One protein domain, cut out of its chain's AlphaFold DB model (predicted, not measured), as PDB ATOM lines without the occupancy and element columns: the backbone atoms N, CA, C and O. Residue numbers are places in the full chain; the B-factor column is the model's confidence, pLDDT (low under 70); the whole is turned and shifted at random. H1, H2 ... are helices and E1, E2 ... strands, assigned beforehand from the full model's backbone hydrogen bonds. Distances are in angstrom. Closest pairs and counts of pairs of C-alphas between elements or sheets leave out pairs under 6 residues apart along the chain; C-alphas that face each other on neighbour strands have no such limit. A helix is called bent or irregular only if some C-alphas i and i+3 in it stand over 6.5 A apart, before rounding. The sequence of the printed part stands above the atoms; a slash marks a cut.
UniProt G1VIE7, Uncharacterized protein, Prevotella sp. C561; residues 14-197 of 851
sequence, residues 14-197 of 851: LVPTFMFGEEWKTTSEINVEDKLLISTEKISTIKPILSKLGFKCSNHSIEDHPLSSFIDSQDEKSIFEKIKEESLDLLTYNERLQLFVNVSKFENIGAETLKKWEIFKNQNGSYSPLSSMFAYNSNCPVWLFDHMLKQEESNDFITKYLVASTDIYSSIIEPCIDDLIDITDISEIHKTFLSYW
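What this domain is: This is residues 14 to 197 of the 851 residues of an uncharacterized protein of Prevotella sp. C561 (UniProt G1VIE7). This is a loose rod of short helices and two small strand pairs: the hairpin E1 E2 and the parallel pair E3 E4, with H1, H2 and H3, make one end, and H7, H9, H10 and H11 make the other. H4, H5, H6 and H8 lie between these ends, and the long unnamed stretch of residues 116 to 141 runs from H6 to H7. The printed part has 184 residues with eleven named helices and four named strands, in the order E1 E2 H1 E3 H2 H3 E4 H4 H5 H6 H7 H8 H9 H10 H11, of mixed class. The whole is loose, with a radius of gyration of the C-alphas of 20.6 A and spans of 68 by 27 by 26 A.

How they stand to each other: E3, residues 36 to 39, and E4, residues 56 to 61, are parallel neighbours at 25 degrees, with N 37 and O 56 within hydrogen-bond range at 3.0 A. With H2, residues 41 to 44, and H3, residues 47 to 52, between them, they form a strand-helix-strand unit, two parallel strands joined through helices, with a right-handed crossover. E1, residues 16 to 20, and E2, residues 23 to 26, form an antiparallel hairpin at 137 degrees, with N 20 and O 23 at 2.8 A. The closest C-alphas of E1 and E4, Phe 20 and Ser 58, are 4.7 A apart. Those of E3 and H1, residues 27 to 32, are Leu 36 and Ile 30, at 5.6 A. H5, residues 93 to 103, is close but not clearly touching H3, at a steep tilt of 53 degrees, opposite ways; the closest C-alphas, Ile 49 and Glu 95, are 6.5 A apart. H4, residues 76 to 84, is close but not clearly touching H5, at a shallow tilt of 22 degrees, opposite ways, with the C-alphas of Phe 80 and Val 103 closest at 7.1 A. H5 and H8, residues 156 to 159, are near each other, with 6 pairs of C-alphas within 10 A. H6, residues 111 to 115, is only just apart from H5, at 8.1 A. H7, residues 142 to 147, is close but not clearly touching H10, residues 177 to 183, with the C-alphas of Trp 143 and Ile 183 closest at 6.7 A. H7 is about perpendicular to H9, residues 165 to 173, at 87 degrees; the two are close but not clearly touching, with the C-alphas of His 147 and Ile 172 closest at 7.7 A. H10 and H11, residues 186 to 192, meet only through their link. In H1, H3, H4, H5, H6 and H11 every O i to N i+4 pair is within hydrogen-bond range, against 3 of 5 in H9, 1 of 3 in H10 with 3 of 4 i+3 pairs, and 0 of 2 in H7 with 2 of 3 i+3 pairs; H2 and H8 are too short for such a pair.

Where its parts are: E1 begins at C-alpha 16, (61.070, -12.715, -13.724). From first to last C-alpha H5 is 15.1 A long, E4 12.9 A and H4 12.2 A. H7 and H9 are irregular: C-alphas 143 and 146 are 7.3 A apart, and C-alphas 166 and 169 are 7.4 A apart. H11 ends at C-alpha 192, (0.597, 2.540, -21.381).

The domain as a whole: The two C-alphas farthest apart, those of Val 15 and Ser 187, are 68.3 A apart. The printed part has no cut, and the links E4 to H4 and H6 to H7 are long. The mean pLDDT of the printed part is 89.7, and no printed residue is under 70.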
ATOM      1  N   LEU A  14      60.249 -16.955 -19.333       77.75
ATOM      2  CA  LEU A  14      60.826 -17.689 -18.205       77.75
ATOM      3  C   LEU A  14      61.653 -16.791 -17.269       77.75
ATOM      4  O   LEU A  14      62.187 -17.276 -16.273       77.75
ATOM      5  N   VAL A  15      61.796 -15.500 -17.586       82.56
ATOM      6  CA  VAL A  15      62.559 -14.540 -16.775       82.56
ATOM      7  C   VAL A  15      61.599 -13.727 -15.902       82.56
ATOM      8  O   VAL A  15      60.626 -13.183 -16.434       82.56
ATOM      9  N   PRO A  16      61.847 -13.602 -14.583       85.19
ATOM     10  CA  PRO A  16      61.070 -12.715 -13.724       85.19
ATOM     11  C   PRO A  16      61.230 -11.268 -14.202       85.19
ATOM     12  O   PRO A  16      62.298 -10.676 -14.064       85.19
ATOM     13  N   THR A  17      60.188 -10.733 -14.839       85.00
ATOM     14  CA  THR A  17      60.255  -9.491 -15.632       85.00
ATOM     15  C   THR A  17      59.322  -8.409 -15.088       85.00
ATOM     16  O   THR A  17      59.556  -7.226 -15.314       85.00
ATOM     17  N   PHE A  18      58.298  -8.777 -14.312       86.94
ATOM     18  CA  PHE A  18      57.348  -7.825 -13.736       86.94
ATOM     19  C   PHE A  18      57.292  -7.942 -12.218       86.94
ATOM     20  O   PHE A  18      57.156  -9.035 -11.676       86.94
ATOM     21  N   MET A  19      57.361  -6.801 -11.535       87.12
ATOM     22  CA  MET A  19      57.245  -6.721 -10.081       87.12
ATOM     23  C   MET A  19      55.789  -6.462  -9.674       87.12
ATOM     24  O   MET A  19      55.170  -5.518 -10.171       87.12
ATOM     25  N   PHE A  20      55.261  -7.272  -8.760       88.06
ATOM     26  CA  PHE A  20      53.935  -7.140  -8.152       88.06
ATOM     27  C   PHE A  20      54.108  -6.980  -6.640       88.06
ATOM     28  O   PHE A  20      54.394  -7.947  -5.934       88.06
ATOM     29  N   GLY A  21      53.963  -5.758  -6.124       83.56
ATOM     30  CA  GLY A  21      54.349  -5.472  -4.739       83.56
ATOM     31  C   GLY A  21      55.868  -5.582  -4.584       83.56
ATOM     32  O   GLY A  21      56.579  -4.766  -5.165       83.56
ATOM     33  N   GLU A  22      56.347  -6.587  -3.846       86.62
ATOM     34  CA  GLU A  22      57.781  -6.878  -3.655       86.62
ATOM     35  C   GLU A  22      58.261  -8.127  -4.426       86.62
ATOM     36  O   GLU A  22      59.458  -8.402  -4.483       86.62
ATOM     37  N   GLU A  23      57.346  -8.881  -5.048       87.75
ATOM     38  CA  GLU A  23      57.659 -10.141  -5.733       87.75
ATOM     39  C   GLU A  23      57.855  -9.939  -7.238       87.75
ATOM     40  O   GLU A  23      57.061  -9.266  -7.899       87.75
ATOM     41  N   TRP A  24      58.890 -10.565  -7.800       88.12
ATOM     42  CA  TRP A  24      59.118 -10.615  -9.245       88.12
ATOM     43  C   TRP A  24      58.489 -11.868  -9.843       88.12
ATOM     44  O   TRP A  24      58.763 -12.973  -9.383       88.12
ATOM     45  N   LYS A  25      57.693 -11.692 -10.899       87.38
ATOM     46  CA  LYS A  25      57.011 -12.771 -11.617       87.38
ATOM     47  C   LYS A  25      57.388 -12.798 -13.095       87.38
ATOM     48  O   LYS A  25      57.663 -11.767 -13.723       87.38
ATOM     49  N   THR A  26      57.441 -14.004 -13.640       86.94
ATOM     50  CA  THR A  26      57.644 -14.292 -15.066       86.94
ATOM     51  C   THR A  26      56.341 -14.083 -15.845       86.94
ATOM     52  O   THR A  26      55.256 -14.140 -15.266       86.94
ATOM     53  N   THR A  27      56.392 -13.866 -17.167       81.44
ATOM     54  CA  THR A  27      55.138 -13.749 -17.943       81.44
ATOM     55  C   THR A  27      54.384 -15.072 -18.039       81.44
ATOM     56  O   THR A  27      53.160 -15.058 -18.127       81.44
ATOM     57  N   SER A  28      55.075 -16.215 -17.942       80.69
ATOM     58  CA  SER A  28      54.422 -17.522 -17.819       80.69
ATOM     59  C   SER A  28      53.620 -17.660 -16.523       80.69
ATOM     60  O   SER A  28      52.497 -18.143 -16.579       80.69
ATOM     61  N   GLU A  29      54.136 -17.204 -15.377       82.38
ATOM     62  CA  GLU A  29      53.392 -17.224 -14.104       82.38
ATOM     63  C   GLU A  29      52.195 -16.270 -14.128       82.38
ATOM     64  O   GLU A  29      51.107 -16.627 -13.682       82.38
ATOM     65  N   ILE A  30      52.365 -15.078 -14.707       84.31
ATOM     66  CA  ILE A  30      51.288 -14.083 -14.835       84.31
ATOM     67  C   ILE A  30      50.156 -14.603 -15.728       84.31
ATOM     68  O   ILE A  30      48.991 -14.411 -15.405       84.31
ATOM     69  N   ASN A  31      50.481 -15.291 -16.825       76.69
ATOM     70  CA  ASN A  31      49.476 -15.852 -17.731       76.69
ATOM     71  C   ASN A  31      48.720 -17.054 -17.135       76.69
ATOM     72  O   ASN A  31      47.658 -17.400 -17.646       76.69
ATOM     73  N   VAL A  32      49.260 -17.695 -16.089       77.56
ATOM     74  CA  VAL A  32      48.628 -18.824 -15.382       77.56
ATOM     75  C   VAL A  32      47.790 -18.352 -14.187       77.56
ATOM     76  O   VAL A  32      46.790 -18.984 -13.861       77.56
ATOM     77  N   GLU A  33      48.165 -17.253 -13.527       79.75
ATOM     78  CA  GLU A  33      47.416 -16.700 -12.394       79.75
ATOM     79  C   GLU A  33      46.318 -15.726 -12.842       79.75
ATOM     80  O   GLU A  33      46.586 -14.623 -13.317       79.75
ATOM     81  N   ASP A  34      45.053 -16.079 -12.599       77.12
ATOM     82  CA  ASP A  34      43.927 -15.339 -13.173       77.12
ATOM     83  C   ASP A  34      43.780 -13.884 -12.719       77.12
ATOM     84  O   ASP A  34      43.275 -13.061 -13.482       77.12
ATOM     85  N   LYS A  35      44.265 -13.547 -11.519       87.00
ATOM     86  CA  LYS A  35      44.128 -12.211 -10.917       87.00
ATOM     87  C   LYS A  35      45.374 -11.329 -11.047       87.00
ATOM     88  O   LYS A  35      45.440 -10.277 -10.409       87.00
ATOM     89  N   LEU A  36      46.365 -11.726 -11.845       89.00
ATOM     90  CA  LEU A  36      47.540 -10.900 -12.122       89.00
ATOM     91  C   LEU A  36      47.418 -10.190 -13.467       89.00
ATOM     92  O   LEU A  36      47.241 -10.818 -14.505       89.00
ATOM     93  N   LEU A  37      47.565  -8.867 -13.452       90.19
ATOM     94  CA  LEU A  37      47.498  -8.037 -14.653       90.19
ATOM     95  C   LEU A  37      48.785  -7.228 -14.813       90.19
ATOM     96  O   LEU A  37      49.296  -6.646 -13.857       90.19
ATOM     97  N   ILE A  38      49.313  -7.155 -16.026       88.56
ATOM     98  CA  ILE A  38      50.414  -6.246 -16.320       88.56
ATOM     99  C   ILE A  38      49.790  -4.855 -16.478       88.56
ATOM    100  O   ILE A  38      48.814  -4.671 -17.197       88.56
ATOM    101  N   SER A  39      50.301  -3.865 -15.754       88.06
ATOM    102  CA  SER A  39      49.839  -2.489 -15.915       88.06
ATOM    103  C   SER A  39      50.146  -2.018 -17.340       88.06
ATOM    104  O   SER A  39      51.248  -2.210 -17.845       88.06
ATOM    105  N   THR A  40      49.156  -1.404 -17.972       88.44
ATOM    106  CA  THR A  40      49.243  -0.678 -19.246       88.44
ATOM    107  C   THR A  40      48.824   0.767 -19.003       88.44
ATOM    108  O   THR A  40      48.293   1.072 -17.927       88.44
ATOM    109  N   GLU A  41      48.962   1.663 -19.979       85.50
ATOM    110  CA  GLU A  41      48.425   3.029 -19.847       85.50
ATOM    111  C   GLU A  41      46.927   3.016 -19.487       85.50
ATOM    112  O   GLU A  41      46.473   3.764 -18.616       85.50
ATOM    113  N   LYS A  42      46.157   2.098 -20.090       87.75
ATOM    114  CA  LYS A  42      44.717   1.938 -19.835       87.75
ATOM    115  C   LYS A  42      44.444   1.356 -18.443       87.75
ATOM    116  O   LYS A  42      43.620   1.900 -17.708       87.75
ATOM    117  N   ILE A  43      45.149   0.291 -18.049       88.31
ATOM    118  CA  ILE A  43      44.966  -0.398 -16.755       88.31
ATOM    119  C   ILE A  43      45.440   0.471 -15.583       88.31
ATOM    120  O   ILE A  43      44.817   0.475 -14.520       88.31
ATOM    121  N   SER A  44      46.492   1.269 -15.774       86.50
ATOM    122  CA  SER A  44      47.052   2.147 -14.741       86.50
ATOM    123  C   SER A  44      46.018   3.137 -14.198       86.50
ATOM    124  O   SER A  44      45.981   3.388 -12.993       86.50
ATOM    125  N   THR A  45      45.113   3.630 -15.051       86.69
ATOM    126  CA  THR A  45      44.038   4.563 -14.655       86.69
ATOM    127  C   THR A  45      42.949   3.942 -13.773       86.69
ATOM    128  O   THR A  45      42.201   4.673 -13.122       86.69
ATOM    129  N   ILE A  46      42.855   2.608 -13.735       91.75
ATOM    130  CA  ILE A  46      41.861   1.846 -12.961       91.75
ATOM    131  C   ILE A  46      42.497   0.885 -11.953       91.75
ATOM    132  O   ILE A  46      41.784   0.138 -11.287       91.75
ATOM    133  N   LYS A  47      43.819   0.932 -11.768       90.12
ATOM    134  CA  LYS A  47      44.559   0.080 -10.825       90.12
ATOM    135  C   LYS A  47      43.972   0.067  -9.398       90.12
ATOM    136  O   LYS A  47      43.847  -1.027  -8.842       90.12
ATOM    137  N   PRO A  48      43.541   1.202  -8.802       89.88
ATOM    138  CA  PRO A  48      42.885   1.189  -7.490       89.88
ATOM    139  C   PRO A  48      41.551   0.427  -7.486       89.88
ATOM    140  O   PRO A  48      41.233  -0.252  -6.515       89.88
ATOM    141  N   ILE A  49      40.791   0.506  -8.583       93.75
ATOM    142  CA  ILE A  49      39.493  -0.162  -8.743       93.75
ATOM    143  C   ILE A  49      39.702  -1.668  -8.920       93.75
ATOM    144  O   ILE A  49      39.089  -2.464  -8.216       93.75
ATOM    145  N   LEU A  50      40.635  -2.059  -9.791       92.00
ATOM    146  CA  LEU A  50      41.009  -3.457 -10.011       92.00
ATOM    147  C   LEU A  50      41.524  -4.120  -8.726       92.00
ATOM    148  O   LEU A  50      41.191  -5.269  -8.452       92.00
ATOM    149  N   SER A  51      42.242  -3.370  -7.886       90.81
ATOM    150  CA  SER A  51      42.695  -3.852  -6.574       90.81
ATOM    151  C   SER A  51      41.532  -4.188  -5.635       90.81
ATOM    152  O   SER A  51      41.597  -5.187  -4.922       90.81
ATOM    153  N   LYS A  52      40.442  -3.404  -5.652       92.75
ATOM    154  CA  LYS A  52      39.223  -3.712  -4.879       92.75
ATOM    155  C   LYS A  52      38.501  -4.961  -5.384       92.75
ATOM    156  O   LYS A  52      37.903  -5.667  -4.582       92.75
ATOM    157  N   LEU A  53      38.593  -5.242  -6.684       91.31
ATOM    158  CA  LEU A  53      38.098  -6.477  -7.307       91.31
ATOM    159  C   LEU A  53      39.052  -7.675  -7.094       91.31
ATOM    160  O   LEU A  53      38.808  -8.778  -7.573       91.31
ATOM    161  N   GLY A  54      40.156  -7.481  -6.362       89.75
ATOM    162  CA  GLY A  54      41.109  -8.536  -6.021       89.75
ATOM    163  C   GLY A  54      42.197  -8.790  -7.066       89.75
ATOM    164  O   GLY A  54      42.996  -9.708  -6.879       89.75
ATOM    165  N   PHE A  55      42.274  -7.988  -8.132       91.88
ATOM    166  CA  PHE A  55      43.382  -8.052  -9.085       91.88
ATOM    167  C   PHE A  55      44.631  -7.382  -8.518       91.88
ATOM    168  O   PHE A  55      44.568  -6.323  -7.892       91.88
ATOM    169  N   LYS A  56      45.801  -7.951  -8.800       91.06
ATOM    170  CA  LYS A  56      47.088  -7.299  -8.545       91.06
ATOM    171  C   LYS A  56      47.672  -6.861  -9.876       91.06
ATOM    172  O   LYS A  56      47.890  -7.687 -10.758       91.06
ATOM    173  N   CYS A  57      47.941  -5.568 -10.010       91.00
ATOM    174  CA  CYS A  57      48.579  -5.017 -11.203       91.00
ATOM    175  C   CYS A  57      50.078  -4.792 -10.965       91.00
ATOM    176  O   CYS A  57      50.456  -4.355  -9.872       91.00
ATOM    177  N   SER A  58      50.920  -5.014 -11.977       89.50
ATOM    178  CA  SER A  58      52.369  -4.777 -11.878       89.50
ATOM    179  C   SER A  58      52.689  -3.339 -11.449       89.50
ATOM    180  O   SER A  58      51.921  -2.402 -11.694       89.50
ATOM    181  N   ASN A  59      53.826  -3.134 -10.787       86.50
ATOM    182  CA  ASN A  59      54.224  -1.831 -10.250       86.50
ATOM    183  C   ASN A  59      54.468  -0.791 -11.355       86.50
ATOM    184  O   ASN A  59      54.123   0.373 -11.163       86.50
ATOM    185  N   HIS A  60      55.000  -1.226 -12.499       84.25
ATOM    186  CA  HIS A  60      55.311  -0.392 -13.661       84.25
ATOM    187  C   HIS A  60      54.504  -0.820 -14.888       84.25
ATOM    188  O   HIS A  60      54.102  -1.986 -14.980       84.25
ATOM    189  N   SER A  61      54.283   0.129 -15.802       85.19
ATOM    190  CA  SER A  61      53.575  -0.094 -17.063       85.19
ATOM    191  C   SER A  61      54.435  -0.879 -18.054       85.19
ATOM    192  O   SER A  61      55.660  -0.736 -18.061       85.19
ATOM    193  N   ILE A  62      53.818  -1.704 -18.902       86.56
ATOM    194  CA  ILE A  62      54.532  -2.446 -19.951       86.56
ATOM    195  C   ILE A  62      55.179  -1.506 -20.970       86.56
ATOM    196  O   ILE A  62      56.247  -1.816 -21.485       86.56
ATOM    197  N   GLU A  63      54.574  -0.351 -21.233       85.44
ATOM    198  CA  GLU A  63      55.051   0.651 -22.185       85.44
ATOM    199  C   GLU A  63      56.394   1.256 -21.745       85.44
ATOM    200  O   GLU A  63      57.267   1.490 -22.581       85.44
ATOM    201  N   ASP A  64      56.604   1.393 -20.431       83.00
ATOM    202  CA  ASP A  64      57.850   1.880 -19.824       83.00
ATOM    203  C   ASP A  64      58.926   0.784 -19.703       83.00
ATOM    204  O   ASP A  64      60.058   1.039 -19.277       83.00
ATOM    205  N   HIS A  65      58.594  -0.466 -20.044       83.31
ATOM    206  CA  HIS A  65      59.475  -1.605 -19.829       83.31
ATOM    207  C   HIS A  65      60.546  -1.717 -20.939       83.31
ATOM    208  O   HIS A  65      60.202  -1.749 -22.122       83.31
ATOM    209  N   PRO A  66      61.848  -1.905 -20.617       82.50
ATOM    210  CA  PRO A  66      62.921  -2.009 -21.621       82.50
ATOM    211  C   PRO A  66      62.745  -3.138 -22.652       82.50
ATOM    212  O   PRO A  66      63.349  -3.107 -23.724       82.50
ATOM    213  N   LEU A  67      61.943  -4.155 -22.316       82.81
ATOM    214  CA  LEU A  67      61.633  -5.306 -23.174       82.81
ATOM    215  C   LEU A  67      60.221  -5.262 -23.782       82.81
ATOM    216  O   LEU A  67      59.791  -6.273 -24.327       82.81
ATOM    217  N   SER A  68      59.506  -4.136 -23.704       82.00
ATOM    218  CA  SER A  68      58.108  -3.995 -24.157       82.00
ATOM    219  C   SER A  68      57.858  -4.553 -25.562       82.00
ATOM    220  O   SER A  68      56.942  -5.339 -25.765       82.00
ATOM    221  N   SER A  69      58.751  -4.260 -26.514       81.19
ATOM    222  CA  SER A  69      58.688  -4.759 -27.903       81.19
ATOM    223  C   SER A  69      58.834  -6.281 -28.082       81.19
ATOM    224  O   SER A  69      58.673  -6.784 -29.195       81.19
ATOM    225  N   PHE A  70      59.177  -7.016 -27.022       78.25
ATOM    226  CA  PHE A  70      59.372  -8.467 -27.032       78.25
ATOM    227  C   PHE A  70      58.412  -9.221 -26.102       78.25
ATOM    228  O   PHE A  70      58.534 -10.442 -25.987       78.25
ATOM    229  N   ILE A  71      57.507  -8.512 -25.428       81.81
ATOM    230  CA  ILE A  71      56.480  -9.085 -24.562       81.81
ATOM    231  C   ILE A  71      55.161  -8.980 -25.320       81.81
ATOM    232  O   ILE A  71      54.815  -7.904 -25.805       81.81
ATOM    233  N   ASP A  72      54.452 -10.097 -25.450       79.75
ATOM    234  CA  ASP A  72      53.151 -10.106 -26.112       79.75
ATOM    235  C   ASP A  72      52.169  -9.211 -25.344       79.75
ATOM    236  O   ASP A  72      52.157  -9.195 -24.107       79.75
ATOM    237  N   SER A  73      51.353  -8.448 -26.074       76.69
ATOM    238  CA  SER A  73      50.300  -7.642 -25.461       76.69
ATOM    239  C   SER A  73      49.315  -8.547 -24.728       76.69
ATOM    240  O   SER A  73      48.995  -9.649 -25.181       76.69
ATOM    241  N   GLN A  74      48.818  -8.082 -23.582       85.38
ATOM    242  CA  GLN A  74      47.762  -8.811 -22.895       85.38
ATOM    243  C   GLN A  74      46.484  -8.763 -23.731       85.38
ATOM    244  O   GLN A  74      46.135  -7.721 -24.285       85.38
ATOM    245  N   ASP A  75      45.772  -9.886 -23.800       87.81
ATOM    246  CA  ASP A  75      44.460  -9.919 -24.432       87.81
ATOM    247  C   ASP A  75      43.450  -9.163 -23.557       87.81
ATOM    248  O   ASP A  75      42.905  -9.693 -22.586       87.81
ATOM    249  N   GLU A  76      43.211  -7.898 -23.907       90.94
ATOM    250  CA  GLU A  76      42.291  -7.012 -23.195       90.94
ATOM    251  C   GLU A  76      40.849  -7.552 -23.181       90.94
ATOM    252  O   GLU A  76      40.104  -7.274 -22.238       90.94
ATOM    253  N   LYS A  77      40.464  -8.401 -24.148       90.38
ATOM    254  CA  LYS A  77      39.168  -9.085 -24.124       90.38
ATOM    255  C   LYS A  77      39.113 -10.147 -23.033       90.38
ATOM    256  O   LYS A  77      38.148 -10.190 -22.275       90.38
ATOM    257  N   SER A  78      40.159 -10.961 -22.913       88.81
ATOM    258  CA  SER A  78      40.278 -11.932 -21.822       88.81
ATOM    259  C   SER A  78      40.306 -11.244 -20.451       88.81
ATOM    260  O   SER A  78      39.708 -11.740 -19.501       88.81
ATOM    261  N   ILE A  79      40.945 -10.074 -20.345       90.44
ATOM    262  CA  ILE A  79      40.941  -9.269 -19.113       90.44
ATOM    263  C   ILE A  79      39.526  -8.782 -18.780       90.44
ATOM    264  O   ILE A  79      39.110  -8.856 -17.626       90.44
ATOM    265  N   PHE A  80      38.780  -8.292 -19.771       93.06
ATOM    266  CA  PHE A  80      37.396  -7.872 -19.572       93.06
ATOM    267  C   PHE A  80      36.508  -9.007 -19.049       93.06
ATOM    268  O   PHE A  80      35.786  -8.790 -18.079       93.06
ATOM    269  N   GLU A  81      36.578 -10.205 -19.640       91.50
ATOM    270  CA  GLU A  81      35.773 -11.346 -19.175       91.50
ATOM    271  C   GLU A  81      36.109 -11.706 -17.718       91.50
ATOM    272  O   GLU A  81      35.201 -11.897 -16.916       91.50
ATOM    273  N   LYS A  82      37.393 -11.654 -17.331       90.25
ATOM    274  CA  LYS A  82      37.813 -11.842 -15.931       90.25
ATOM    275  C   LYS A  82      37.242 -10.777 -14.997       90.25
ATOM    276  O   LYS A  82      36.760 -11.097 -13.920       90.25
ATOM    277  N   ILE A  83      37.287  -9.502 -15.388       91.81
ATOM    278  CA  ILE A  83      36.728  -8.400 -14.581       91.81
ATOM    279  C   ILE A  83      35.216  -8.561 -14.416       91.81
ATOM    280  O   ILE A  83      34.674  -8.271 -13.353       91.81
ATOM    281  N   LYS A  84      34.533  -8.992 -15.477       91.81
ATOM    282  CA  LYS A  84      33.081  -9.154 -15.515       91.81
ATOM    283  C   LYS A  84      32.576 -10.235 -14.549       91.81
ATOM    284  O   LYS A  84      31.440 -10.126 -14.101       91.81
ATOM    285  N   GLU A  85      33.395 -11.233 -14.227       90.00
ATOM    286  CA  GLU A  85      33.067 -12.306 -13.276       90.00
ATOM    287  C   GLU A  85      33.178 -11.880 -11.799       90.00
ATOM    288  O   GLU A  85      32.676 -12.576 -10.916       90.00
ATOM    289  N   GLU A  86      33.813 -10.742 -11.502       91.81
ATOM    290  CA  GLU A  86      34.015 -10.286 -10.124       91.81
ATOM    291  C   GLU A  86      32.792  -9.555  -9.547       91.81
ATOM    292  O   GLU A  86      32.066  -8.839 -10.240       91.81
ATOM    293  N   SER A  87      32.602  -9.666  -8.226       89.69
ATOM    294  CA  SER A  87      31.553  -8.914  -7.525       89.69
ATOM    295  C   SER A  87      31.843  -7.412  -7.539       89.69
ATOM    296  O   SER A  87      32.910  -6.943  -7.134       89.69
ATOM    297  N   LEU A  88      30.837  -6.640  -7.947       92.06
ATOM    298  CA  LEU A  88      30.893  -5.183  -8.052       92.06
ATOM    299  C   LEU A  88      30.414  -4.462  -6.781       92.06
ATOM    300  O   LEU A  88      30.400  -3.229  -6.755       92.06
ATOM    301  N   ASP A  89      30.035  -5.198  -5.732       88.56
ATOM    302  CA  ASP A  89      29.430  -4.644  -4.510       88.56
ATOM    303  C   ASP A  89      30.392  -3.750  -3.714       88.56
ATOM    304  O   ASP A  89      29.970  -2.835  -3.007       88.56
ATOM    305  N   LEU A  90      31.701  -3.982  -3.858       89.50
ATOM    306  CA  LEU A  90      32.758  -3.193  -3.217       89.50
ATOM    307  C   LEU A  90      33.034  -1.858  -3.927       89.50
ATOM    308  O   LEU A  90      33.786  -1.024  -3.407       89.50
ATOM    309  N   LEU A  91      32.470  -1.657  -5.120       93.06
ATOM    310  CA  LEU A  91      32.696  -0.472  -5.935       93.06
ATOM    311  C   LEU A  91      31.561   0.535  -5.771       93.06
ATOM    312  O   LEU A  91      30.380   0.216  -5.925       93.06
ATOM    313  N   THR A  92      31.926   1.795  -5.547       92.69
ATOM    314  CA  THR A  92      30.980   2.916  -5.639       92.69
ATOM    315  C   THR A  92      30.538   3.139  -7.088       92.69
ATOM    316  O   THR A  92      31.215   2.720  -8.025       92.69
ATOM    317  N   TYR A  93      29.422   3.841  -7.306       92.75
ATOM    318  CA  TYR A  93      28.961   4.172  -8.661       92.75
ATOM    319  C   TYR A  93      30.042   4.880  -9.499       92.75
ATOM    320  O   TYR A  93      30.300   4.467 -10.627       92.75
ATOM    321  N   ASN A  94      30.732   5.881  -8.937       92.56
ATOM    322  CA  ASN A  94      31.801   6.596  -9.646       92.56
ATOM    323  C   ASN A  94      32.950   5.660 -10.052       92.56
ATOM    324  O   ASN A  94      33.499   5.797 -11.142       92.56
ATOM    325  N   GLU A  95      33.290   4.684  -9.205       94.12
ATOM    326  CA  GLU A  95      34.308   3.677  -9.516       94.12
ATOM    327  C   GLU A  95      33.842   2.720 -10.616       94.12
ATOM    328  O   GLU A  95      34.619   2.407 -11.515       94.12
ATOM    329  N   ARG A  96      32.568   2.311 -10.612       94.62
ATOM    330  CA  ARG A  96      31.989   1.497 -11.694       94.62
ATOM    331  C   ARG A  96      31.927   2.263 -13.012       94.62
ATOM    332  O   ARG A  96      32.305   1.722 -14.046       94.62
ATOM    333  N   LEU A  97      31.548   3.541 -12.986       94.06
ATOM    334  CA  LEU A  97      31.573   4.407 -14.164       94.06
ATOM    335  C   LEU A  97      32.999   4.565 -14.709       94.06
ATOM    336  O   LEU A  97      33.217   4.404 -15.908       94.06
ATOM    337  N   GLN A  98      33.980   4.832 -13.845       93.25
ATOM    338  CA  GLN A  98      35.384   4.945 -14.249       93.25
ATOM    339  C   GLN A  98      35.923   3.627 -14.823       93.25
ATOM    340  O   GLN A  98      36.662   3.648 -15.811       93.25
ATOM    341  N   LEU A  99      35.539   2.489 -14.242       94.44
ATOM    342  CA  LEU A  99      35.865   1.165 -14.764       94.44
ATOM    343  C   LEU A  99      35.267   0.965 -16.161       94.44
ATOM    344  O   LEU A  99      35.998   0.650 -17.096       94.44
ATOM    345  N   PHE A 100      33.971   1.236 -16.325       94.56
ATOM    346  CA  PHE A 100      33.261   1.105 -17.596       94.56
ATOM    347  C   PHE A 100      33.857   1.986 -18.700       94.56
ATOM    348  O   PHE A 100      34.129   1.513 -19.803       94.56
ATOM    349  N   VAL A 101      34.120   3.262 -18.399       92.75
ATOM    350  CA  VAL A 101      34.711   4.214 -19.350       92.75
ATOM    351  C   VAL A 101      36.091   3.747 -19.810       92.75
ATOM    352  O   VAL A 101      36.409   3.865 -20.993       92.75
ATOM    353  N   ASN A 102      36.920   3.203 -18.918       92.06
ATOM    354  CA  ASN A 102      38.259   2.754 -19.301       92.06
ATOM    355  C   ASN A 102      38.245   1.412 -20.037       92.06
ATOM    356  O   ASN A 102      38.928   1.292 -21.050       92.06
ATOM    357  N   VAL A 103      37.406   0.463 -19.618       93.00
ATOM    358  CA  VAL A 103      37.186  -0.797 -20.349       93.00
ATOM    359  C   VAL A 103      36.611  -0.541 -21.744       93.00
ATOM    360  O   VAL A 103      36.952  -1.246 -22.685       93.00
ATOM    361  N   SER A 104      35.816   0.517 -21.943       91.88
ATOM    362  CA  SER A 104      35.310   0.872 -23.280       91.88
ATOM    363  C   SER A 104      36.393   1.275 -24.290       91.88
ATOM    364  O   SER A 104      36.116   1.359 -25.484       91.88
ATOM    365  N   LYS A 105      37.622   1.525 -23.818       91.75
ATOM    366  CA  LYS A 105      38.804   1.824 -24.639       91.75
ATOM    367  C   LYS A 105      39.663   0.582 -24.903       91.75
ATOM    368  O   LYS A 105      40.718   0.705 -25.529       91.75
ATOM    369  N   PHE A 106      39.273  -0.581 -24.376       92.88
ATOM    370  CA  PHE A 106      39.995  -1.826 -24.602       92.88
ATOM    371  C   PHE A 106      39.822  -2.297 -26.055       92.88
ATOM    372  O   PHE A 106      38.769  -2.130 -26.673       92.88
ATOM    373  N   GLU A 107      40.869  -2.890 -26.612       89.00
ATOM    374  CA  GLU A 107      40.875  -3.533 -27.915       89.00
ATOM    375  C   GLU A 107      39.946  -4.749 -27.894       89.00
ATOM    376  O   GLU A 107      39.850  -5.478 -26.909       89.00
ATOM    377  N   ASN A 108      39.229  -4.963 -28.999       90.19
ATOM    378  CA  ASN A 108      38.238  -6.033 -29.155       90.19
ATOM    379  C   ASN A 108      37.024  -5.973 -28.197       90.19
ATOM    380  O   ASN A 108      36.213  -6.903 -28.199       90.19
ATOM    381  N   ILE A 109      36.827  -4.872 -27.458       92.94
ATOM    382  CA  ILE A 109      35.619  -4.602 -26.661       92.94
ATOM    383  C   ILE A 109      34.724  -3.585 -27.380       92.94
ATOM    384  O   ILE A 109      34.867  -2.371 -27.264       92.94
ATOM    385  N   GLY A 110      33.777  -4.102 -28.166       91.38
ATOM    386  CA  GLY A 110      32.791  -3.292 -28.889       91.38
ATOM    387  C   GLY A 110      31.572  -2.894 -28.048       91.38
ATOM    388  O   GLY A 110      31.304  -3.465 -26.991       91.38
ATOM    389  N   ALA A 111      30.769  -1.960 -28.571       91.38
ATOM    390  CA  ALA A 111      29.570  -1.457 -27.896       91.38
ATOM    391  C   ALA A 111      28.571  -2.564 -27.515       91.38
ATOM    392  O   ALA A 111      28.061  -2.551 -26.402       91.38
ATOM    393  N   GLU A 112      28.345  -3.554 -28.381       92.62
ATOM    394  CA  GLU A 112      27.445  -4.685 -28.100       92.62
ATOM    395  C   GLU A 112      27.918  -5.571 -26.938       92.62
ATOM    396  O   GLU A 112      27.101  -6.155 -26.230       92.62
ATOM    397  N   THR A 113      29.229  -5.646 -26.700       93.38
ATOM    398  CA  THR A 113      29.785  -6.366 -25.544       93.38
ATOM    399  C   THR A 113      29.514  -5.588 -24.260       93.38
ATOM    400  O   THR A 113      29.044  -6.156 -23.280       93.38
ATOM    401  N   LEU A 114      29.730  -4.269 -24.296       94.38
ATOM    402  CA  LEU A 114      29.470  -3.373 -23.167       94.38
ATOM    403  C   LEU A 114      27.983  -3.294 -22.812       94.38
ATOM    404  O   LEU A 114      27.642  -3.250 -21.636       94.38
ATOM    405  N   LYS A 115      27.093  -3.329 -23.809       94.62
ATOM    406  CA  LYS A 115      25.642  -3.354 -23.588       94.62
ATOM    407  C   LYS A 115      25.190  -4.559 -22.756       94.62
ATOM    408  O   LYS A 115      24.258  -4.449 -21.973       94.62
ATOM    409  N   LYS A 116      25.869  -5.698 -22.887       94.31
ATOM    410  CA  LYS A 116      25.555  -6.928 -22.143       94.31
ATOM    411  C   LYS A 116      26.147  -6.956 -20.733       94.31
ATOM    412  O   LYS A 116      25.982  -7.947 -20.032       94.31
ATOM    413  N   TRP A 117      26.889  -5.925 -20.333       94.94
ATOM    414  CA  TRP A 117      27.571  -5.911 -19.046       94.94
ATOM    415  C   TRP A 117      26.652  -5.415 -17.926       94.94
ATOM    416  O   TRP A 117      26.118  -4.308 -17.981       94.94
ATOM    417  N   GLU A 118      26.518  -6.234 -16.888       94.81
ATOM    418  CA  GLU A 118      25.715  -5.992 -15.684       94.81
ATOM    419  C   GLU A 118      26.474  -5.153 -14.647       94.81
ATOM    420  O   GLU A 118      26.710  -5.575 -13.521       94.81
ATOM    421  N   ILE A 119      26.928  -3.962 -15.042       95.00
ATOM    422  CA  ILE A 119      27.792  -3.131 -14.187       95.00
ATOM    423  C   ILE A 119      27.037  -2.039 -13.407       95.00
ATOM    424  O   ILE A 119      27.513  -1.551 -12.377       95.00
ATOM    425  N   PHE A 120      25.851  -1.651 -13.876       95.44
ATOM    426  CA  PHE A 120      25.025  -0.611 -13.262       95.44
ATOM    427  C   PHE A 120      23.735  -1.200 -12.707       95.44
ATOM    428  O   PHE A 120      23.280  -2.257 -13.154       95.44
ATOM    429  N   LYS A 121      23.169  -0.515 -11.713       94.69
ATOM    430  CA  LYS A 121      21.953  -0.968 -11.040       94.69
ATOM    431  C   LYS A 121      20.701  -0.428 -11.722       94.69
ATOM    432  O   LYS A 121      20.646   0.741 -12.113       94.69
ATOM    433  N   ASN A 122      19.680  -1.269 -11.797       95.00
ATOM    434  CA  ASN A 122      18.323  -0.861 -12.116       95.00
ATOM    435  C   ASN A 122      17.687  -0.099 -10.935       95.00
ATOM    436  O   ASN A 122      18.262  -0.002  -9.842       95.00
ATOM    437  N   GLN A 123      16.489   0.445 -11.135       94.75
ATOM    438  CA  GLN A 123      15.801   1.263 -10.137       94.75
ATOM    439  C   GLN A 123      15.459   0.474  -8.857       94.75
ATOM    440  O   GLN A 123      15.426   1.065  -7.776       94.75
ATOM    441  N   ASN A 124      15.303  -0.852  -8.945       93.00
ATOM    442  CA  ASN A 124      15.111  -1.744  -7.795       93.00
ATOM    443  C   ASN A 124      16.420  -2.103  -7.060       93.00
ATOM    444  O   ASN A 124      16.388  -2.673  -5.971       93.00
ATOM    445  N   GLY A 125      17.582  -1.711  -7.594       91.56
ATOM    446  CA  GLY A 125      18.893  -1.879  -6.964       91.56
ATOM    447  C   GLY A 125      19.664  -3.140  -7.369       91.56
ATOM    448  O   GLY A 125      20.742  -3.372  -6.812       91.56
ATOM    449  N   SER A 126      19.157  -3.909  -8.332       93.44
ATOM    450  CA  SER A 126      19.810  -5.097  -8.893       93.44
ATOM    451  C   SER A 126      20.714  -4.723 -10.064       93.44
ATOM    452  O   SER A 126      20.410  -3.793 -10.805       93.44
ATOM    453  N   TYR A 127      21.828  -5.433 -10.252       94.12
ATOM    454  CA  TYR A 127      22.659  -5.271 -11.447       94.12
ATOM    455  C   TYR A 127      21.951  -5.875 -12.662       94.12
ATOM    456  O   TYR A 127      21.370  -6.955 -12.566       94.12
ATOM    457  N   SER A 128      21.958  -5.169 -13.791       93.06
ATOM    458  CA  SER A 128      21.282  -5.637 -15.007       93.06
ATOM    459  C   SER A 128      22.022  -5.193 -16.269       93.06
ATOM    460  O   SER A 128      22.716  -4.170 -16.245       93.06
ATOM    461  N   PRO A 129      21.900  -5.932 -17.387       94.56
ATOM    462  CA  PRO A 129      22.528  -5.544 -18.642       94.56
ATOM    463  C   PRO A 129      22.000  -4.200 -19.140       94.56
ATOM    464  O   PRO A 129      20.789  -3.971 -19.182       94.56
ATOM    465  N   LEU A 130      22.889  -3.335 -19.623       94.12
ATOM    466  CA  LEU A 130      22.509  -2.054 -20.228       94.12
ATOM    467  C   LEU A 130      21.554  -2.217 -21.424       94.12
ATOM    468  O   LEU A 130      20.627  -1.427 -21.567       94.12
ATOM    469  N   SER A 131      21.700  -3.277 -22.230       93.62
ATOM    470  CA  SER A 131      20.776  -3.604 -23.332       93.62
ATOM    471  C   SER A 131      19.356  -3.949 -22.884       93.62
ATOM    472  O   SER A 131      18.473  -4.015 -23.728       93.62
ATOM    473  N   SER A 132      19.145  -4.217 -21.595       93.81
ATOM    474  CA  SER A 132      17.828  -4.514 -21.017       93.81
ATOM    475  C   SER A 132      17.241  -3.340 -20.236       93.81
ATOM    476  O   SER A 132      16.151  -3.469 -19.679       93.81
ATOM    477  N   MET A 133      17.957  -2.208 -20.187       95.19
ATOM    478  CA  MET A 133      17.565  -1.034 -19.421       95.19
ATOM    479  C   MET A 133      17.394   0.209 -20.295       95.19
ATOM    480  O   MET A 133      18.116   0.397 -21.271       95.19
ATOM    481  N   PHE A 134      16.485   1.102 -19.912       95.12
ATOM    482  CA  PHE A 134      16.332   2.443 -20.483       95.12
ATOM    483  C   PHE A 134      16.702   3.530 -19.461       95.12
ATOM    484  O   PHE A 134      16.861   3.273 -18.265       95.12
ATOM    485  N   ALA A 135      16.888   4.759 -19.945       94.12
ATOM    486  CA  ALA A 135      17.250   5.897 -19.102       94.12
ATOM    487  C   ALA A 135      16.168   6.214 -18.055       94.12
ATOM    488  O   ALA A 135      14.977   6.027 -18.301       94.12
ATOM    489  N   TYR A 136      16.579   6.745 -16.901       93.62
ATOM    490  CA  TYR A 136      15.660   7.111 -15.824       93.62
ATOM    491  C   TYR A 136      14.537   8.048 -16.308       93.62
ATOM    492  O   TYR A 136      14.790   9.068 -16.952       93.62
ATOM    493  N   ASN A 137      13.294   7.721 -15.948       91.12
ATOM    494  CA  ASN A 137      12.106   8.520 -16.235       91.12
ATOM    495  C   ASN A 137      11.192   8.565 -15.002       91.12
ATOM    496  O   ASN A 137      10.648   7.545 -14.583       91.12
ATOM    497  N   SER A 138      10.961   9.763 -14.458       88.75
ATOM    498  CA  SER A 138      10.150   9.962 -13.248       88.75
ATOM    499  C   SER A 138       8.675   9.584 -13.405       88.75
ATOM    500  O   SER A 138       7.993   9.389 -12.405       88.75
ATOM    501  N   ASN A 139       8.174   9.507 -14.639       88.69
ATOM    502  CA  ASN A 139       6.780   9.177 -14.943       88.69
ATOM    503  C   ASN A 139       6.607   7.705 -15.359       88.69
ATOM    504  O   ASN A 139       5.557   7.335 -15.882       88.69
ATOM    505  N   CYS A 140       7.643   6.880 -15.196       89.00
ATOM    506  CA  CYS A 140       7.598   5.474 -15.565       89.00
ATOM    507  C   CYS A 140       6.811   4.642 -14.532       89.00
ATOM    508  O   CYS A 140       7.001   4.844 -13.328       89.00
ATOM    509  N   PRO A 141       5.949   3.701 -14.960       91.44
ATOM    510  CA  PRO A 141       5.281   2.786 -14.044       91.44
ATOM    511  C   PRO A 141       6.255   1.917 -13.235       91.44
ATOM    512  O   PRO A 141       7.284   1.477 -13.742       91.44
ATOM    513  N   VAL A 142       5.883   1.610 -11.986       91.25
ATOM    514  CA  VAL A 142       6.720   0.847 -11.034       91.25
ATOM    515  C   VAL A 142       7.100  -0.537 -11.562       91.25
ATOM    516  O   VAL A 142       8.206  -1.010 -11.327       91.25
ATOM    517  N   TRP A 143       6.218  -1.173 -12.328       92.62
ATOM    518  CA  TRP A 143       6.450  -2.496 -12.906       92.62
ATOM    519  C   TRP A 143       7.526  -2.523 -14.007       92.62
ATOM    520  O   TRP A 143       7.949  -3.599 -14.409       92.62
ATOM    521  N   LEU A 144       8.021  -1.366 -14.468       93.44
ATOM    522  CA  LEU A 144       9.182  -1.268 -15.367       93.44
ATOM    523  C   LEU A 144      10.496  -0.956 -14.645       93.44
ATOM    524  O   LEU A 144      11.524  -0.790 -15.301       93.44
ATOM    525  N   PHE A 145      10.497  -0.862 -13.314       93.62
ATOM    526  CA  PHE A 145      11.685  -0.455 -12.559       93.62
ATOM    527  C   PHE A 145      12.867  -1.413 -12.713       93.62
ATOM    528  O   PHE A 145      14.010  -0.956 -12.675       93.62
ATOM    529  N   ASP A 146      12.618  -2.696 -12.978       92.75
ATOM    530  CA  ASP A 146      13.693  -3.652 -13.262       92.75
ATOM    531  C   ASP A 146      14.432  -3.365 -14.574       92.75
ATOM    532  O   ASP A 146      15.601  -3.719 -14.720       92.75
ATOM    533  N   HIS A 147      13.783  -2.642 -15.485       94.69
ATOM    534  CA  HIS A 147      14.319  -2.227 -16.775       94.69
ATOM    535  C   HIS A 147      14.677  -0.737 -16.819       94.69
ATOM    536  O   HIS A 147      15.018  -0.212 -17.873       94.69
ATOM    537  N   MET A 148      14.601  -0.013 -15.705       95.50
ATOM    538  CA  MET A 148      14.933   1.409 -15.666       95.50
ATOM    539  C   MET A 148      16.255   1.615 -14.939       95.50
ATOM    540  O   MET A 148      16.442   1.104 -13.838       95.50
ATOM    541  N   LEU A 149      17.167   2.396 -15.522       95.25
ATOM    542  CA  LEU A 149      18.415   2.763 -14.856       95.25
ATOM    543  C   LEU A 149      18.123   3.545 -13.570       95.25
ATOM    544  O   LEU A 149      17.292   4.459 -13.561       95.25
ATOM    545  N   LYS A 150      18.850   3.213 -12.501       94.56
ATOM    546  CA  LYS A 150      18.718   3.893 -11.219       94.56
ATOM    547  C   LYS A 150      19.021   5.390 -11.332       94.56
ATOM    548  O   LYS A 150      20.028   5.770 -11.930       94.56
ATOM    549  N   GLN A 151      18.191   6.237 -10.717       92.50
ATOM    550  CA  GLN A 151      18.325   7.699 -10.803       92.50
ATOM    551  C   GLN A 151      19.739   8.201 -10.466       92.50
ATOM    552  O   GLN A 151      20.286   9.030 -11.195       92.50
ATOM    553  N   GLU A 152      20.350   7.697  -9.389       91.25
ATOM    554  CA  GLU A 152      21.685   8.125  -8.950       91.25
ATOM    555  C   GLU A 152      22.818   7.644  -9.871       91.25
ATOM    556  O   GLU A 152      23.930   8.162  -9.790       91.25
ATOM    557  N   GLU A 153      22.548   6.670 -10.745       92.06
ATOM    558  CA  GLU A 153      23.519   6.102 -11.690       92.06
ATOM    559  C   GLU A 153      23.365   6.666 -13.112       92.06
ATOM    560  O   GLU A 153      24.069   6.251 -14.034       92.06
ATOM    561  N   SER A 154      22.467   7.638 -13.303       88.31
ATOM    562  CA  SER A 154      22.230   8.277 -14.596       88.31
ATOM    563  C   SER A 154      23.444   9.091 -15.064       88.31
ATOM    564  O   SER A 154      23.938   9.973 -14.358       88.31
ATOM    565  N   ASN A 155      23.910   8.826 -16.289       90.88
ATOM    566  CA  ASN A 155      25.042   9.520 -16.905       90.88
ATOM    567  C   ASN A 155      24.932   9.567 -18.432       90.88
ATOM    568  O   ASN A 155      24.713   8.533 -19.065       90.88
ATOM    569  N   ASP A 156      25.217  10.727 -19.025       88.50
ATOM    570  CA  ASP A 156      25.174  10.936 -20.479       88.50
ATOM    571  C   ASP A 156      26.085   9.976 -21.264       88.50
ATOM    572  O   ASP A 156      25.755   9.576 -22.382       88.50
ATOM    573  N   PHE A 157      27.219   9.560 -20.685       89.75
ATOM    574  CA  PHE A 157      28.128   8.605 -21.323       89.75
ATOM    575  C   PHE A 157      27.494   7.219 -21.490       89.75
ATOM    576  O   PHE A 157      27.762   6.536 -22.484       89.75
ATOM    577  N   ILE A 158      26.670   6.799 -20.524       90.75
ATOM    578  CA  ILE A 158      26.056   5.466 -20.490       90.75
ATOM    579  C   ILE A 158      24.825   5.416 -21.404       90.75
ATOM    580  O   ILE A 158      24.557   4.373 -21.995       90.75
ATOM    581  N   THR A 159      24.120   6.536 -21.598       89.88
ATOM    582  CA  THR A 159      22.850   6.612 -22.345       89.88
ATOM    583  C   THR A 159      22.894   5.952 -23.726       89.88
ATOM    584  O   THR A 159      21.940   5.293 -24.119       89.88
ATOM    585  N   LYS A 160      24.018   6.044 -24.450       90.69
ATOM    586  CA  LYS A 160      24.183   5.421 -25.782       90.69
ATOM    587  C   LYS A 160      24.220   3.881 -25.776       90.69
ATOM    588  O   LYS A 160      24.171   3.268 -26.841       90.69
ATOM    589  N   TYR A 161      24.370   3.263 -24.607       93.88
ATOM    590  CA  TYR A 161      24.358   1.811 -24.414       93.88
ATOM    591  C   TYR A 161      23.010   1.300 -23.881       93.88
ATOM    592  O   TYR A 161      22.799   0.090 -23.858       93.88
ATOM    593  N   LEU A 162      22.113   2.199 -23.473       95.12
ATOM    594  CA  LEU A 162      20.764   1.870 -23.019       95.12
ATOM    595  C   LEU A 162      19.808   1.709 -24.207       95.12
ATOM    596  O   LEU A 162      20.082   2.159 -25.323       95.12
ATOM    597  N   VAL A 163      18.657   1.096 -23.946       94.69
ATOM    598  CA  VAL A 163      17.520   1.068 -24.867       94.69
ATOM    599  C   VAL A 163      16.993   2.493 -25.053       94.69
ATOM    600  O   VAL A 163      16.698   3.199 -24.084       94.69
ATOM    601  N   ALA A 164      16.879   2.924 -26.310       91.94
ATOM    602  CA  ALA A 164      16.316   4.225 -26.644       91.94
ATOM    603  C   ALA A 164      14.826   4.277 -26.282       91.94
ATOM    604  O   ALA A 164      14.115   3.279 -26.385       91.94
ATOM    605  N   SER A 165      14.322   5.455 -25.911       87.56
ATOM    606  CA  SER A 165      12.920   5.618 -25.499       87.56
ATOM    607  C   SER A 165      11.912   5.195 -26.574       87.56
ATOM    608  O   SER A 165      10.846   4.683 -26.242       87.56
ATOM    609  N   THR A 166      12.257   5.357 -27.854       88.94
ATOM    610  CA  THR A 166      11.445   4.914 -29.000       88.94
ATOM    611  C   THR A 166      11.363   3.398 -29.136       88.94
ATOM    612  O   THR A 166      10.419   2.894 -29.741       88.94
ATOM    613  N   ASP A 167      12.321   2.679 -28.551       91.94
ATOM    614  CA  ASP A 167      12.532   1.249 -28.765       91.94
ATOM    615  C   ASP A 167      12.179   0.423 -27.520       91.94
ATOM    616  O   ASP A 167      12.299  -0.802 -27.554       91.94
ATOM    617  N   ILE A 168      11.720   1.066 -26.433       92.81
ATOM    618  CA  ILE A 168      11.297   0.402 -25.185       92.81
ATOM    619  C   ILE A 168      10.254  -0.676 -25.486       92.81
ATOM    620  O   ILE A 168      10.369  -1.800 -25.008       92.81
ATOM    621  N   TYR A 169       9.264  -0.363 -26.325       92.31
ATOM    622  CA  TYR A 169       8.219  -1.321 -26.678       92.31
ATOM    623  C   TYR A 169       8.795  -2.588 -27.333       92.31
ATOM    624  O   TYR A 169       8.565  -3.692 -26.849       92.31
ATOM    625  N   SER A 170       9.585  -2.441 -28.401       91.38
ATOM    626  CA  SER A 170      10.097  -3.582 -29.171       91.38
ATOM    627  C   SER A 170      11.261  -4.314 -28.506       91.38
ATOM    628  O   SER A 170      11.498  -5.475 -28.819       91.38
ATOM    629  N   SER A 171      12.013  -3.641 -27.632       91.69
ATOM    630  CA  SER A 171      13.229  -4.199 -27.021       91.69
ATOM    631  C   SER A 171      13.006  -4.723 -25.604       91.69
ATOM    632  O   SER A 171      13.819  -5.508 -25.131       91.69
ATOM    633  N   ILE A 172      11.939  -4.281 -24.927       93.12
ATOM    634  CA  ILE A 172      11.642  -4.645 -23.536       93.12
ATOM    635  C   ILE A 172      10.223  -5.204 -23.426       93.12
ATOM    636  O   ILE A 172      10.065  -6.357 -23.046       93.12
ATOM    637  N   ILE A 173       9.192  -4.441 -23.803       92.69
ATOM    638  CA  ILE A 173       7.794  -4.837 -23.538       92.69
ATOM    639  C   ILE A 173       7.405  -6.124 -24.267       92.69
ATOM    640  O   ILE A 173       6.905  -7.053 -23.645       92.69
ATOM    641  N   GLU A 174       7.625  -6.185 -25.580       90.19
ATOM    642  CA  GLU A 174       7.263  -7.352 -26.388       90.19
ATOM    643  C   GLU A 174       8.114  -8.598 -26.046       90.19
ATOM    644  O   GLU A 174       7.525  -9.662 -25.843       90.19
ATOM    645  N   PRO A 175       9.455  -8.504 -25.895       91.00
ATOM    646  CA  PRO A 175      10.289  -9.648 -25.507       91.00
ATOM    647  C   PRO A 175      10.080 -10.150 -24.073       91.00
ATOM    648  O   PRO A 175      10.167 -11.354 -23.848       91.00
ATOM    649  N   CYS A 176       9.814  -9.256 -23.117       90.88
ATOM    650  CA  CYS A 176       9.687  -9.587 -21.692       90.88
ATOM    651  C   CYS A 176       8.226  -9.686 -21.233       90.88
ATOM    652  O   CYS A 176       7.961  -9.668 -20.035       90.88
ATOM    653  N   ILE A 177       7.262  -9.785 -22.157       90.25
ATOM    654  CA  ILE A 177       5.838  -9.746 -21.799       90.25
ATOM    655  C   ILE A 177       5.449 -10.814 -20.777       90.25
ATOM    656  O   ILE A 177       4.617 -10.532 -19.926       90.25
ATOM    657  N   ASP A 178       6.068 -11.997 -20.841       88.00
ATOM    658  CA  ASP A 178       5.786 -13.111 -19.932       88.00
ATOM    659  C   ASP A 178       6.114 -12.766 -18.473       88.00
ATOM    660  O   ASP A 178       5.327 -13.086 -17.589       88.00
ATOM    661  N   ASP A 179       7.215 -12.052 -18.236       88.50
ATOM    662  CA  ASP A 179       7.608 -11.616 -16.893       88.50
ATOM    663  C   ASP A 179       6.741 -10.432 -16.426       88.50
ATOM    664  O   ASP A 179       6.386 -10.313 -15.253       88.50
ATOM    665  N   LEU A 180       6.357  -9.550 -17.357       90.00
ATOM    666  CA  LEU A 180       5.581  -8.346 -17.051       90.00
ATOM    667  C   LEU A 180       4.133  -8.659 -16.652       90.00
ATOM    668  O   LEU A 180       3.579  -7.984 -15.783       90.00
ATOM    669  N   ILE A 181       3.516  -9.674 -17.259       88.69
ATOM    670  CA  ILE A 181       2.136 -10.073 -16.932       88.69
ATOM    671  C   ILE A 181       2.010 -10.769 -15.574       88.69
ATOM    672  O   ILE A 181       0.923 -10.759 -14.996       88.69
ATOM    673  N   ASP A 182       3.104 -11.304 -15.027       86.06
ATOM    674  CA  ASP A 182       3.124 -11.871 -13.673       86.06
ATOM    675  C   ASP A 182       3.059 -10.777 -12.589       86.06
ATOM    676  O   ASP A 182       2.619 -11.028 -11.465       86.06
ATOM    677  N   ILE A 183       3.458  -9.546 -12.927       88.56
ATOM    678  CA  ILE A 183       3.508  -8.406 -12.000       88.56
ATOM    679  C   ILE A 183       2.507  -7.290 -12.330       88.56
ATOM    680  O   ILE A 183       2.321  -6.383 -11.517       88.56
ATOM    681  N   THR A 184       1.869  -7.291 -13.506       89.69
ATOM    682  CA  THR A 184       0.922  -6.243 -13.939       89.69
ATOM    683  C   THR A 184      -0.128  -6.769 -14.916       89.69
ATOM    684  O   THR A 184       0.158  -7.579 -15.787       89.69
ATOM    685  N   ASP A 185      -1.364  -6.266 -14.810       87.06
ATOM    686  CA  ASP A 185      -2.446  -6.635 -15.727       87.06
ATOM    687  C   ASP A 185      -2.164  -6.162 -17.163       87.06
ATOM    688  O   ASP A 185      -1.812  -5.002 -17.405       87.06
ATOM    689  N   ILE A 186      -2.390  -7.051 -18.133       88.94
ATOM    690  CA  ILE A 186      -2.159  -6.797 -19.560       88.94
ATOM    691  C   ILE A 186      -2.890  -5.549 -20.079       88.94
ATOM    692  O   ILE A 186      -2.390  -4.867 -20.974       88.94
ATOM    693  N   SER A 187      -4.040  -5.206 -19.497       86.31
ATOM    694  CA  SER A 187      -4.823  -4.024 -19.866       86.31
ATOM    695  C   SER A 187      -4.075  -2.727 -19.555       86.31
ATOM    696  O   SER A 187      -4.141  -1.775 -20.335       86.31
ATOM    697  N   GLU A 188      -3.335  -2.684 -18.443       88.19
ATOM    698  CA  GLU A 188      -2.553  -1.509 -18.047       88.19
ATOM    699  C   GLU A 188      -1.289  -1.367 -18.909       88.19
ATOM    700  O   GLU A 188      -0.935  -0.258 -19.323       88.19
ATOM    701  N   ILE A 189      -0.658  -2.490 -19.270       90.62
ATOM    702  CA  ILE A 189       0.467  -2.520 -20.219       90.62
ATOM    703  C   ILE A 189       0.006  -2.006 -21.592       90.62
ATOM    704  O   ILE A 189       0.623  -1.098 -22.157       90.62
ATOM    705  N   HIS A 190      -1.118  -2.527 -22.096       90.75
ATOM    706  CA  HIS A 190      -1.725  -2.097 -23.357       90.75
ATOM    707  C   HIS A 190      -2.036  -0.598 -23.358       90.75
ATOM    708  O   HIS A 190      -1.671   0.112 -24.290       90.75
ATOM    709  N   LYS A 191      -2.658  -0.088 -22.289       89.31
ATOM    710  CA  LYS A 191      -2.981   1.336 -22.150       89.31
ATOM    711  C   LYS A 191      -1.732   2.221 -22.153       89.31
ATOM    712  O   LYS A 191      -1.740   3.275 -22.787       89.31
ATOM    713  N   THR A 192      -0.670   1.793 -21.473       90.00
ATOM    714  CA  THR A 192       0.597   2.540 -21.381       90.00
ATOM    715  C   THR A 192       1.290   2.648 -22.741       90.00
ATOM    716  O   THR A 192       1.831   3.701 -23.075       90.00
ATOM    717  N   PHE A 193       1.235   1.591 -23.557       90.56
ATOM    718  CA  PHE A 193       1.922   1.514 -24.851       90.56
ATOM    719  C   PHE A 193       0.981   1.524 -26.062       90.56
ATOM    720  O   PHE A 193       1.376   1.107 -27.150       90.56
ATOM    721  N   LEU A 194      -0.238   2.048 -25.909       88.19
ATOM    722  CA  LEU A 194      -1.300   1.978 -26.917       88.19
ATOM    723  C   LEU A 194      -0.855   2.455 -28.310       88.19
ATOM    724  O   LEU A 194      -1.163   1.819 -29.312       88.19
ATOM    725  N   SER A 195      -0.087   3.547 -28.386       87.44
ATOM    726  CA  SER A 195       0.398   4.112 -29.655       87.44
ATOM    727  C   SER A 195       1.459   3.263 -30.365       87.44
ATOM    728  O   SER A 195       1.703   3.468 -31.552       87.44
ATOM    729  N   TYR A 196       2.111   2.347 -29.648       88.56
ATOM    730  CA  TYR A 196       3.149   1.450 -30.167       88.56
ATOM    731  C   TYR A 196       2.656   0.005 -30.309       88.56
ATOM    732  O   TYR A 196       3.357  -0.822 -30.896       88.56
ATOM    733  N   TRP A 197       1.456  -0.291 -29.801       88.94
ATOM    734  CA  TRP A 197       0.881  -1.626 -29.765       88.94
ATOM    735  C   TRP A 197       0.562  -2.146 -31.167       88.94
ATOM    736  O   TRP A 197      -0.074  -1.468 -31.976       88.94
TER     737      TRP A 197